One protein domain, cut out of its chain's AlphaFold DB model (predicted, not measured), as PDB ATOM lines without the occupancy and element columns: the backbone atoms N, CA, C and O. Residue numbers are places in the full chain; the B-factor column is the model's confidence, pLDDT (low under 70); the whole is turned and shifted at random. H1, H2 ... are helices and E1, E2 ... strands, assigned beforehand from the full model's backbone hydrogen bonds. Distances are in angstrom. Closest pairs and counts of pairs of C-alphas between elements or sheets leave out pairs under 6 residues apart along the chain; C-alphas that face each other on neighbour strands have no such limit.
ATOM      1  N   GLU A  14      32.141 -90.149  73.228       97.50
ATOM      2  CA  GLU A  14      32.211 -91.597  73.454       97.50
ATOM      3  C   GLU A  14      33.494 -92.174  72.851       97.50
ATOM      4  O   GLU A  14      33.920 -91.802  71.753       97.50
ATOM      5  N   TYR A  15      34.095 -93.132  73.556       97.75
ATOM      6  CA  TYR A  15      35.278 -93.848  73.096       97.75
ATOM      7  C   TYR A  15      34.863 -95.187  72.502       97.75
ATOM      8  O   TYR A  15      34.288 -96.031  73.192       97.75
ATOM      9  N   LEU A  16      35.161 -95.380  71.222       98.06
ATOM     10  CA  LEU A  16      34.837 -96.588  70.477       98.06
ATOM     11  C   LEU A  16      36.132 -97.248  70.013       98.06
ATOM     12  O   LEU A  16      37.051 -96.578  69.555       98.06
ATOM     13  N   VAL A  17      36.215 -98.566  70.109       98.06
ATOM     14  CA  VAL A  17      37.283 -99.350  69.484       98.06
ATOM     15  C   VAL A  17      36.705 -99.949  68.218       98.06
ATOM     16  O   VAL A  17      35.678-100.614  68.305       98.06
ATOM     17  N   LEU A  18      37.333 -99.706  67.070       98.00
ATOM     18  CA  LEU A  18      36.822-100.140  65.769       98.00
ATOM     19  C   LEU A  18      37.542-101.389  65.238       98.00
ATOM     20  O   LEU A  18      38.739-101.612  65.492       98.00
ATOM     21  N   SER A  19      36.815-102.198  64.468       97.50
ATOM     22  CA  SER A  19      37.399-103.248  63.624       97.50
ATOM     23  C   SER A  19      38.205-102.644  62.468       97.50
ATOM     24  O   SER A  19      38.400-101.428  62.386       97.50
ATOM     25  N   SER A  20      38.738-103.488  61.586       95.62
ATOM     26  CA  SER A  20      39.124-103.021  60.250       95.62
ATOM     27  C   SER A  20      37.896-102.553  59.442       95.62
ATOM     28  O   SER A  20      36.753-102.702  59.890       95.62
ATOM     29  N   ASP A  21      38.144-101.920  58.293       94.94
ATOM     30  CA  ASP A  21      37.094-101.575  57.334       94.94
ATOM     31  C   ASP A  21      36.525-102.859  56.724       94.94
ATOM     32  O   ASP A  21      37.274-103.667  56.180       94.94
ATOM     33  N   LEU A  22      35.215-103.038  56.849       95.12
ATOM     34  CA  LEU A  22      34.478-104.217  56.397       95.12
ATOM     35  C   LEU A  22      33.889-104.043  54.991       95.12
ATOM     36  O   LEU A  22      33.290-104.972  54.445       95.12
ATOM     37  N   SER A  23      34.046-102.860  54.395       89.50
ATOM     38  CA  SER A  23      33.475-102.537  53.093       89.50
ATOM     39  C   SER A  23      33.997-103.495  52.020       89.50
ATOM     40  O   SER A  23      35.203-103.633  51.821       89.50
ATOM     41  N   ASN A  24      33.078-104.124  51.283       86.44
ATOM     42  CA  ASN A  24      33.372-105.075  50.201       86.44
ATOM     43  C   ASN A  24      34.073-106.379  50.635       86.44
ATOM     44  O   ASN A  24      34.657-107.063  49.791       86.44
ATOM     45  N   MET A  25      34.023-106.750  51.919       91.31
ATOM     46  CA  MET A  25      34.502-108.061  52.365       91.31
ATOM     47  C   MET A  25      33.575-109.193  51.912       91.31
ATOM     48  O   MET A  25      32.357-109.038  51.827       91.31
ATOM     49  N   SER A  26      34.156-110.369  51.668       92.56
ATOM     50  CA  SER A  26      33.370-111.594  51.520       92.56
ATOM     51  C   SER A  26      32.742-111.993  52.862       92.56
ATOM     52  O   SER A  26      33.240-111.626  53.926       92.56
ATOM     53  N   ASN A  27      31.692-112.820  52.842       91.81
ATOM     54  CA  ASN A  27      31.083-113.322  54.081       91.81
ATOM     55  C   ASN A  27      32.088-114.077  54.971       91.81
ATOM     56  O   ASN A  27      32.007-113.994  56.194       91.81
ATOM     57  N   SER A  28      33.036-114.814  54.378       94.31
ATOM     58  CA  SER A  28      34.078-115.506  55.143       94.31
ATOM     59  C   SER A  28      35.036-114.528  55.814       94.31
ATOM     60  O   SER A  28      35.335-114.703  56.993       94.31
ATOM     61  N   ASP A  29      35.471-113.486  55.105       94.94
ATOM     62  CA  ASP A  29      36.392-112.487  55.659       94.94
ATOM     63  C   ASP A  29      35.710-111.652  56.743       94.94
ATOM     64  O   ASP A  29      36.297-111.410  57.793       94.94
ATOM     65  N   PHE A  30      34.435-111.310  56.545       94.88
ATOM     66  CA  PHE A  30      33.610-110.635  57.544       94.88
ATOM     67  C   PHE A  30      33.522-111.436  58.853       94.88
ATOM     68  O   PHE A  30      33.716-110.892  59.942       94.88
ATOM     69  N   MET A  31      33.269-112.748  58.762       95.38
ATOM     70  CA  MET A  31      33.216-113.626  59.936       95.38
ATOM     71  C   MET A  31      34.585-113.783  60.607       95.38
ATOM     72  O   MET A  31      34.653-113.835  61.836       95.38
ATOM     73  N   MET A  32      35.672-113.836  59.829       96.88
ATOM     74  CA  MET A  32      37.029-113.855  60.382       96.88
ATOM     75  C   MET A  32      37.355-112.548  61.109       96.88
ATOM     76  O   MET A  32      37.814-112.602  62.247       96.88
ATOM     77  N   GLU A  33      37.033-111.387  60.533       97.06
ATOM     78  CA  GLU A  33      37.255-110.097  61.198       97.06
ATOM     79  C   GLU A  33      36.412-109.967  62.472       97.06
ATOM     80  O   GLU A  33      36.900-109.433  63.465       97.06
ATOM     81  N   LEU A  34      35.184-110.498  62.509       96.75
ATOM     82  CA  LEU A  34      34.390-110.542  63.742       96.75
ATOM     83  C   LEU A  34      35.106-111.336  64.850       96.75
ATOM     84  O   LEU A  34      35.182-110.881  65.997       96.75
ATOM     85  N   ILE A  35      35.650-112.511  64.521       97.25
ATOM     86  CA  ILE A  35      36.410-113.349  65.461       97.25
ATOM     87  C   ILE A  35      37.691-112.629  65.907       97.25
ATOM     88  O   ILE A  35      37.983-112.562  67.103       97.25
ATOM     89  N   ASP A  36      38.437-112.043  64.975       97.50
ATOM     90  CA  ASP A  36      39.685-111.341  65.268       97.50
ATOM     91  C   ASP A  36      39.447-110.095  66.123       97.50
ATOM     92  O   ASP A  36      40.152-109.868  67.111       97.50
ATOM     93  N   PHE A  37      38.411-109.317  65.812       97.75
ATOM     94  CA  PHE A  37      38.030-108.134  66.572       97.75
ATOM     95  C   PHE A  37      37.582-108.487  67.995       97.75
ATOM     96  O   PHE A  37      38.011-107.850  68.967       97.75
ATOM     97  N   THR A  38      36.767-109.533  68.145       96.00
ATOM     98  CA  THR A  38      36.304-109.979  69.465       96.00
ATOM     99  C   THR A  38      37.446-110.549  70.311       96.00
ATOM    100  O   THR A  38      37.538-110.216  71.500       96.00
ATOM    101  N   ASN A  39      38.364-111.319  69.714       96.69
ATOM    102  CA  ASN A  39      39.584-111.809  70.364       96.69
ATOM    103  C   ASN A  39      40.527-110.668  70.761       96.69
ATOM    104  O   ASN A  39      41.041-110.650  71.883       96.69
ATOM    105  N   TYR A  40      40.712-109.686  69.877       96.81
ATOM    106  CA  TYR A  40      41.491-108.485  70.155       96.81
ATOM    107  C   TYR A  40      40.939-107.752  71.387       96.81
ATOM    108  O   TYR A  40      41.687-107.509  72.340       96.81
ATOM    109  N   CYS A  41      39.627-107.486  71.426       95.75
ATOM    110  CA  CYS A  41      38.988-106.804  72.554       95.75
ATOM    111  C   CYS A  41      39.117-107.600  73.859       95.75
ATOM    112  O   CYS A  41      39.382-107.020  74.916       95.75
ATOM    113  N   LYS A  42      39.002-108.933  73.785       94.56
ATOM    114  CA  LYS A  42      39.165-109.832  74.935       94.56
ATOM    115  C   LYS A  42      40.590-109.803  75.477       94.56
ATOM    116  O   LYS A  42      40.777-109.630  76.677       94.56
ATOM    117  N   SER A  43      41.593-109.919  74.604       95.81
ATOM    118  CA  SER A  43      43.013-109.941  74.994       95.81
ATOM    119  C   SER A  43      43.460-108.663  75.712       95.81
ATOM    120  O   SER A  43      44.367-108.696  76.541       95.81
ATOM    121  N   LYS A  44      42.792-107.541  75.421       94.75
ATOM    122  CA  LYS A  44      43.049-106.229  76.020       94.75
ATOM    123  C   LYS A  44      42.113-105.875  77.179       94.75
ATOM    124  O   LYS A  44      42.197-104.763  77.690       94.75
ATOM    125  N   ASN A  45      41.239-106.798  77.590       94.00
ATOM    126  CA  ASN A  45      40.248-106.596  78.648       94.00
ATOM    127  C   ASN A  45      39.359-105.353  78.418       94.00
ATOM    128  O   ASN A  45      39.125-104.555  79.325       94.00
ATOM    129  N   LEU A  46      38.909-105.158  77.172       94.31
ATOM    130  CA  LEU A  46      38.122-103.985  76.766       94.31
ATOM    131  C   LEU A  46      36.611-104.173  76.959       94.31
ATOM    132  O   LEU A  46      35.871-103.196  76.908       94.31
ATOM    133  N   TYR A  47      36.146-105.399  77.209       90.31
ATOM    134  CA  TYR A  47      34.735-105.669  77.480       90.31
ATOM    135  C   TYR A  47      34.321-105.120  78.844       90.31
ATOM    136  O   TYR A  47      34.796-105.574  79.881       90.31
ATOM    137  N   GLN A  48      33.398-104.159  78.824       88.50
ATOM    138  CA  GLN A  48      32.884-103.465  80.011       88.50
ATOM    139  C   GLN A  48      31.364-103.645  80.166       88.50
ATOM    140  O   GLN A  48      30.699-102.860  80.827       88.50
ATOM    141  N   GLY A  49      30.807-104.689  79.543       88.25
ATOM    142  CA  GLY A  49      29.371-104.990  79.558       88.25
ATOM    143  C   GLY A  49      28.567-104.349  78.423       88.25
ATOM    144  O   GLY A  49      27.375-104.615  78.317       88.25
ATOM    145  N   TYR A  50      29.198-103.548  77.560       90.00
ATOM    146  CA  TYR A  50      28.569-103.042  76.339       90.00
ATOM    147  C   TYR A  50      28.438-104.130  75.270       90.00
ATOM    148  O   TYR A  50      29.300-105.003  75.140       90.00
ATOM    149  N   GLU A  51      27.369-104.031  74.484       92.00
ATOM    150  CA  GLU A  51      27.131-104.875  73.316       92.00
ATOM    151  C   GLU A  51      28.055-104.496  72.150       92.00
ATOM    152  O   GLU A  51      28.583-103.380  72.070       92.00
ATOM    153  N   LEU A  52      28.238-105.446  71.231       95.19
ATOM    154  CA  LEU A  52      28.898-105.197  69.956       95.19
ATOM    155  C   LEU A  52      27.982-104.346  69.072       95.19
ATOM    156  O   LEU A  52      26.836-104.716  68.831       95.19
ATOM    157  N   GLY A  53      28.501-103.233  68.566       95.38
ATOM    158  CA  GLY A  53      27.786-102.374  67.635       95.38
ATOM    159  C   GLY A  53      28.349-102.436  66.219       95.38
ATOM    160  O   GLY A  53      29.450-102.936  65.984       95.38
ATOM    161  N   VAL A  54      27.591-101.885  65.274       95.44
ATOM    162  CA  VAL A  54      27.969-101.762  63.860       95.44
ATOM    163  C   VAL A  54      27.862-100.314  63.393       95.44
ATOM    164  O   VAL A  54      27.037 -99.545  63.888       95.44
ATOM    165  N   ILE A  55      28.703 -99.941  62.435       96.25
ATOM    166  CA  ILE A  55      28.663 -98.661  61.727       96.25
ATOM    167  C   ILE A  55      28.278 -98.946  60.282       96.25
ATOM    168  O   ILE A  55      28.895 -99.791  59.640       96.25
ATOM    169  N   VAL A  56      27.298 -98.208  59.767       94.62
ATOM    170  CA  VAL A  56      26.915 -98.199  58.351       94.62
ATOM    171  C   VAL A  56      27.215 -96.808  57.803       94.62
ATOM    172  O   VAL A  56      26.978 -95.804  58.483       94.62
ATOM    173  N   SER A  57      27.780 -96.731  56.599       94.31
ATOM    174  CA  SER A  57      28.081 -95.443  55.978       94.31
ATOM    175  C   SER A  57      26.794 -94.683  55.633       94.31
ATOM    176  O   SER A  57      25.761 -95.265  55.303       94.31
ATOM    177  N   ASN A  58      26.856 -93.351  55.664       92.94
ATOM    178  CA  ASN A  58      25.736 -92.510  55.229       92.94
ATOM    179  C   ASN A  58      25.375 -92.749  53.750       92.94
ATOM    180  O   ASN A  58      24.224 -92.595  53.360       92.94
ATOM    181  N   GLU A  59      26.356 -93.107  52.921       94.12
ATOM    182  CA  GLU A  59      26.131 -93.466  51.520       94.12
ATOM    183  C   GLU A  59      25.301 -94.749  51.400       94.12
ATOM    184  O   GLU A  59      24.294 -94.754  50.697       94.12
ATOM    185  N   ASN A  60      25.646 -95.787  52.165       93.50
ATOM    186  CA  ASN A  60      24.906 -97.048  52.193       93.50
ATOM    187  C   ASN A  60      23.471 -96.843  52.692       93.50
ATOM    188  O   ASN A  60      22.535 -97.309  52.048       93.50
ATOM    189  N   ILE A  61      23.278 -96.054  53.759       92.38
ATOM    190  CA  ILE A  61      21.939 -95.686  54.256       92.38
ATOM    191  C   ILE A  61      21.116 -95.001  53.154       92.38
ATOM    192  O   ILE A  61      19.979 -95.389  52.909       92.38
ATOM    193  N   LYS A  62      21.687 -94.016  52.449       92.38
ATOM    194  CA  LYS A  62      20.993 -93.306  51.356       92.38
ATOM    195  C   LYS A  62      20.649 -94.203  50.169       92.38
ATOM    196  O   LYS A  62      19.675 -93.930  49.476       92.38
ATOM    197  N   ASN A  63      21.438 -95.249  49.945       93.81
ATOM    198  CA  ASN A  63      21.209 -96.234  48.893       93.81
ATOM    199  C   ASN A  63      20.244 -97.357  49.324       93.81
ATOM    200  O   ASN A  63      19.974 -98.252  48.527       93.81
ATOM    201  N   GLY A  64      19.729 -97.325  50.560       92.12
ATOM    202  CA  GLY A  64      18.873 -98.377  51.115       92.12
ATOM    203  C   GLY A  64      19.622 -99.662  51.484       92.12
ATOM    204  O   GLY A  64      18.999-100.696  51.722       92.12
ATOM    205  N   ASP A  65      20.955 -99.621  51.532       92.56
ATOM    206  CA  ASP A  65      21.803-100.762  51.865       92.56
ATOM    207  C   ASP A  65      22.204-100.740  53.346       92.56
ATOM    208  O   ASP A  65      23.324-100.417  53.740       92.56
ATOM    209  N   TYR A  66      21.250-101.079  54.204       90.50
ATOM    210  CA  TYR A  66      21.429-101.033  55.657       90.50
ATOM    211  C   TYR A  66      22.268-102.191  56.216       90.50
ATOM    212  O   TYR A  66      22.643-102.162  57.389       90.50
ATOM    213  N   LEU A  67      22.540-103.219  55.403       88.25
ATOM    214  CA  LEU A  67      23.279-104.419  55.809       88.25
ATOM    215  C   LEU A  67      24.758-104.370  55.407       88.25
ATOM    216  O   LEU A  67      25.555-105.127  55.964       88.25
ATOM    217  N   SER A  68      25.146-103.455  54.515       91.44
ATOM    218  CA  SER A  68      26.551-103.169  54.211       91.44
ATOM    219  C   SER A  68      27.226-102.401  55.350       91.44
ATOM    220  O   SER A  68      27.387-101.175  55.328       91.44
ATOM    221  N   ILE A  69      27.623-103.160  56.370       93.88
ATOM    222  CA  ILE A  69      28.355-102.690  57.548       93.88
ATOM    223  C   ILE A  69      29.770-102.259  57.138       93.88
ATOM    224  O   ILE A  69      30.502-103.009  56.504       93.88
ATOM    225  N   SER A  70      30.178-101.063  57.558       95.75
ATOM    226  CA  SER A  70      31.520-100.514  57.334       95.75
ATOM    227  C   SER A  70      32.509-100.889  58.441       95.75
ATOM    228  O   SER A  70      33.705-100.980  58.192       95.75
ATOM    229  N   SER A  71      32.046-101.080  59.681       97.38
ATOM    230  CA  SER A  71      32.913-101.465  60.804       97.38
ATOM    231  C   SER A  71      32.108-102.004  61.988       97.38
ATOM    232  O   SER A  71      30.990-101.547  62.236       97.38
ATOM    233  N   PHE A  72      32.686-102.925  62.757       97.56
ATOM    234  CA  PHE A  72      32.232-103.224  64.112       97.56
ATOM    235  C   PHE A  72      32.821-102.226  65.102       97.56
ATOM    236  O   PHE A  72      33.933-101.726  64.917       97.56
ATOM    237  N   TYR A  73      32.124-102.004  66.211       97.94
ATOM    238  CA  TYR A  73      32.677-101.246  67.321       97.94
ATOM    239  C   TYR A  73      32.335-101.836  68.683       97.94
ATOM    240  O   TYR A  73      31.290-102.455  68.882       97.94
ATOM    241  N   LEU A  74      33.211-101.568  69.649       97.69
ATOM    242  CA  LEU A  74      32.944-101.755  71.069       97.69
ATOM    243  C   LEU A  74      33.117-100.418  71.789       97.69
ATOM    244  O   LEU A  74      34.152 -99.762  71.645       97.69
ATOM    245  N   LYS A  75      32.116-100.012  72.573       97.38
ATOM    246  CA  LYS A  75      32.225 -98.841  73.450       97.38
ATOM    247  C   LYS A  75      33.101 -99.163  74.663       97.38
ATOM    248  O   LYS A  75      32.997-100.247  75.231       97.38
ATOM    249  N   ILE A  76      33.933 -98.205  75.067       96.94
ATOM    250  CA  ILE A  76      34.749 -98.264  76.284       96.94
ATOM    251  C   ILE A  76      34.587 -96.975  77.103       96.94
ATOM    252  O   ILE A  76      34.336 -95.903  76.558       96.94
ATOM    253  N   ASP A  77      34.777 -97.062  78.416       95.12
ATOM    254  CA  ASP A  77      34.583 -95.944  79.348       95.12
ATOM    255  C   ASP A  77      35.768 -94.974  79.386       95.12
ATOM    256  O   ASP A  77      35.636 -93.825  79.807       95.12
ATOM    257  N   LYS A  78      36.959 -95.435  78.986       93.62
ATOM    258  CA  LYS A  78      38.204 -94.668  79.102       93.62
ATOM    259  C   LYS A  78      38.949 -94.625  77.785       93.62
ATOM    260  O   LYS A  78      39.144 -95.649  77.137       93.62
ATOM    261  N   LYS A  79      39.460 -93.443  77.452       95.69
ATOM    262  CA  LYS A  79      40.376 -93.247  76.331       95.69
ATOM    263  C   LYS A  79      41.620 -94.127  76.491       95.69
ATOM    264  O   LYS A  79      42.271 -94.105  77.534       95.69
ATOM    265  N   ILE A  80      41.978 -94.852  75.434       95.19
ATOM    266  CA  ILE A  80      43.182 -95.689  75.377       95.19
ATOM    267  C   ILE A  80      44.161 -95.168  74.327       95.19
ATOM    268  O   ILE A  80      43.774 -94.539  73.344       95.19
ATOM    269  N   LYS A  81      45.450 -95.455  74.508       95.50
ATOM    270  CA  LYS A  81      46.457 -95.203  73.475       95.50
ATOM    271  C   LYS A  81      46.474 -96.377  72.497       95.50
ATOM    272  O   LYS A  81      47.328 -97.254  72.593       95.50
ATOM    273  N   ASP A  82      45.509 -96.394  71.585       95.00
ATOM    274  CA  ASP A  82      45.400 -97.420  70.551       95.00
ATOM    275  C   ASP A  82      45.033 -96.819  69.193       95.00
ATOM    276  O   ASP A  82      44.253 -95.874  69.120       95.00
ATOM    277  N   LYS A  83      45.576 -97.386  68.113       95.31
ATOM    278  CA  LYS A  83      45.268 -96.969  66.737       95.31
ATOM    279  C   LYS A  83      43.831 -97.296  66.314       95.31
ATOM    280  O   LYS A  83      43.335 -96.689  65.376       95.31
ATOM    281  N   LYS A  84      43.190 -98.263  66.978       96.50
ATOM    282  CA  LYS A  84      41.786 -98.640  66.762       96.50
ATOM    283  C   LYS A  84      40.813 -97.767  67.559       96.50
ATOM    284  O   LYS A  84      39.608 -97.950  67.424       96.50
ATOM    285  N   LEU A  85      41.307 -96.844  68.394       97.81
ATOM    286  CA  LEU A  85      40.448 -95.897  69.093       97.81
ATOM    287  C   LEU A  85      39.871 -94.884  68.098       97.81
ATOM    288  O   LEU A  85      40.603 -94.135  67.455       97.81
ATOM    289  N   TYR A  86      38.552 -94.798  68.083       98.06
ATOM    290  CA  TYR A  86      37.780 -93.730  67.486       98.06
ATOM    291  C   TYR A  86      37.068 -92.941  68.585       98.06
ATOM    292  O   TYR A  86      36.499 -93.507  69.520       98.06
ATOM    293  N   VAL A  87      37.107 -91.617  68.478       98.12
ATOM    294  CA  VAL A  87      36.404 -90.720  69.395       98.12
ATOM    295  C   VAL A  87      35.166 -90.217  68.673       98.12
ATOM    296  O   VAL A  87      35.275 -89.438  67.727       98.12
ATOM    297  N   LYS A  88      33.989 -90.668  69.112       97.75
ATOM    298  CA  LYS A  88      32.724 -90.101  68.658       97.75
ATOM    299  C   LYS A  88      32.544 -88.766  69.388       97.75
ATOM    300  O   LYS A  88      32.454 -88.778  70.617       97.75
ATOM    301  N   PRO A  89      32.548 -87.632  68.669       98.06
ATOM    302  CA  PRO A  89      32.575 -86.321  69.304       98.06
ATOM    303  C   PRO A  89      31.289 -86.041  70.087       98.06
ATOM    304  O   PRO A  89      30.221 -86.561  69.770       98.06
ATOM    305  N   GLU A  90      31.382 -85.178  71.096       98.31
ATOM    306  CA  GLU A  90      30.191 -84.585  71.707       98.31
ATOM    307  C   GLU A  90      29.403 -83.791  70.655       98.31
ATOM    308  O   GLU A  90      29.978 -83.093  69.816       98.31
TER     309      GLU A  90
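What this domain is: This is residues 14 to 90 of the 111 residues of the protein "MerR family transcriptional regulator" of Clostridioides difficile (UniProt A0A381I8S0). Two layers make this domain: a strongly twisted sheet of four strands, and the long helix H1 over one face, running along the long strand E3. The short helix H2 sits beyond the end of E2, off the sheet. The printed part has 77 residues, with E1, H1, E2, H2, E3 and E4 in that order, class mixed; the sheet, E2 E3 E1 E4, is antiparallel. It is compact, radius of gyration of the C-alphas 12.9 A, spanning 35 by 32 by 22 A.

How they stand to each other: E1, residues 14 to 18, is the antiparallel neighbour of E4, residues 85 to 88 (N 16 to O 86, 2.9 A), and of E3, residues 69 to 76 (N 17 to O 74, 2.8 A). H1, residues 27 to 43, is on the sheet over E3, height 10.2 A; its closest C-alphas to E3 are Leu 34 and Phe 72, 7.6 A. E2, residues 52 to 56, is antiparallel to E3 (N 55 to O 71, 2.8 A). E1, H1 and E2 form a split strand-helix-strand unit, E3 between its strands, its crossover right-handed. H2, residues 58 to 62, is not on the sheet. In H1 and H2 every O i to N i+4 pair is within hydrogen-bond range.

Where its parts are: E1 begins at C-alpha 14 (32.211, -91.597, 73.454); H1 is 24.3 A long, E3 20.3 A. E4 ends at C-alpha 88 (32.724, -90.101, 68.658).

The domain as a whole: The C-alphas farthest apart, of Asn 45 and Asn 63, are 36.8 A apart. The printed part has no cut, no link is long, and no printed residue is under 70 in pLDDT.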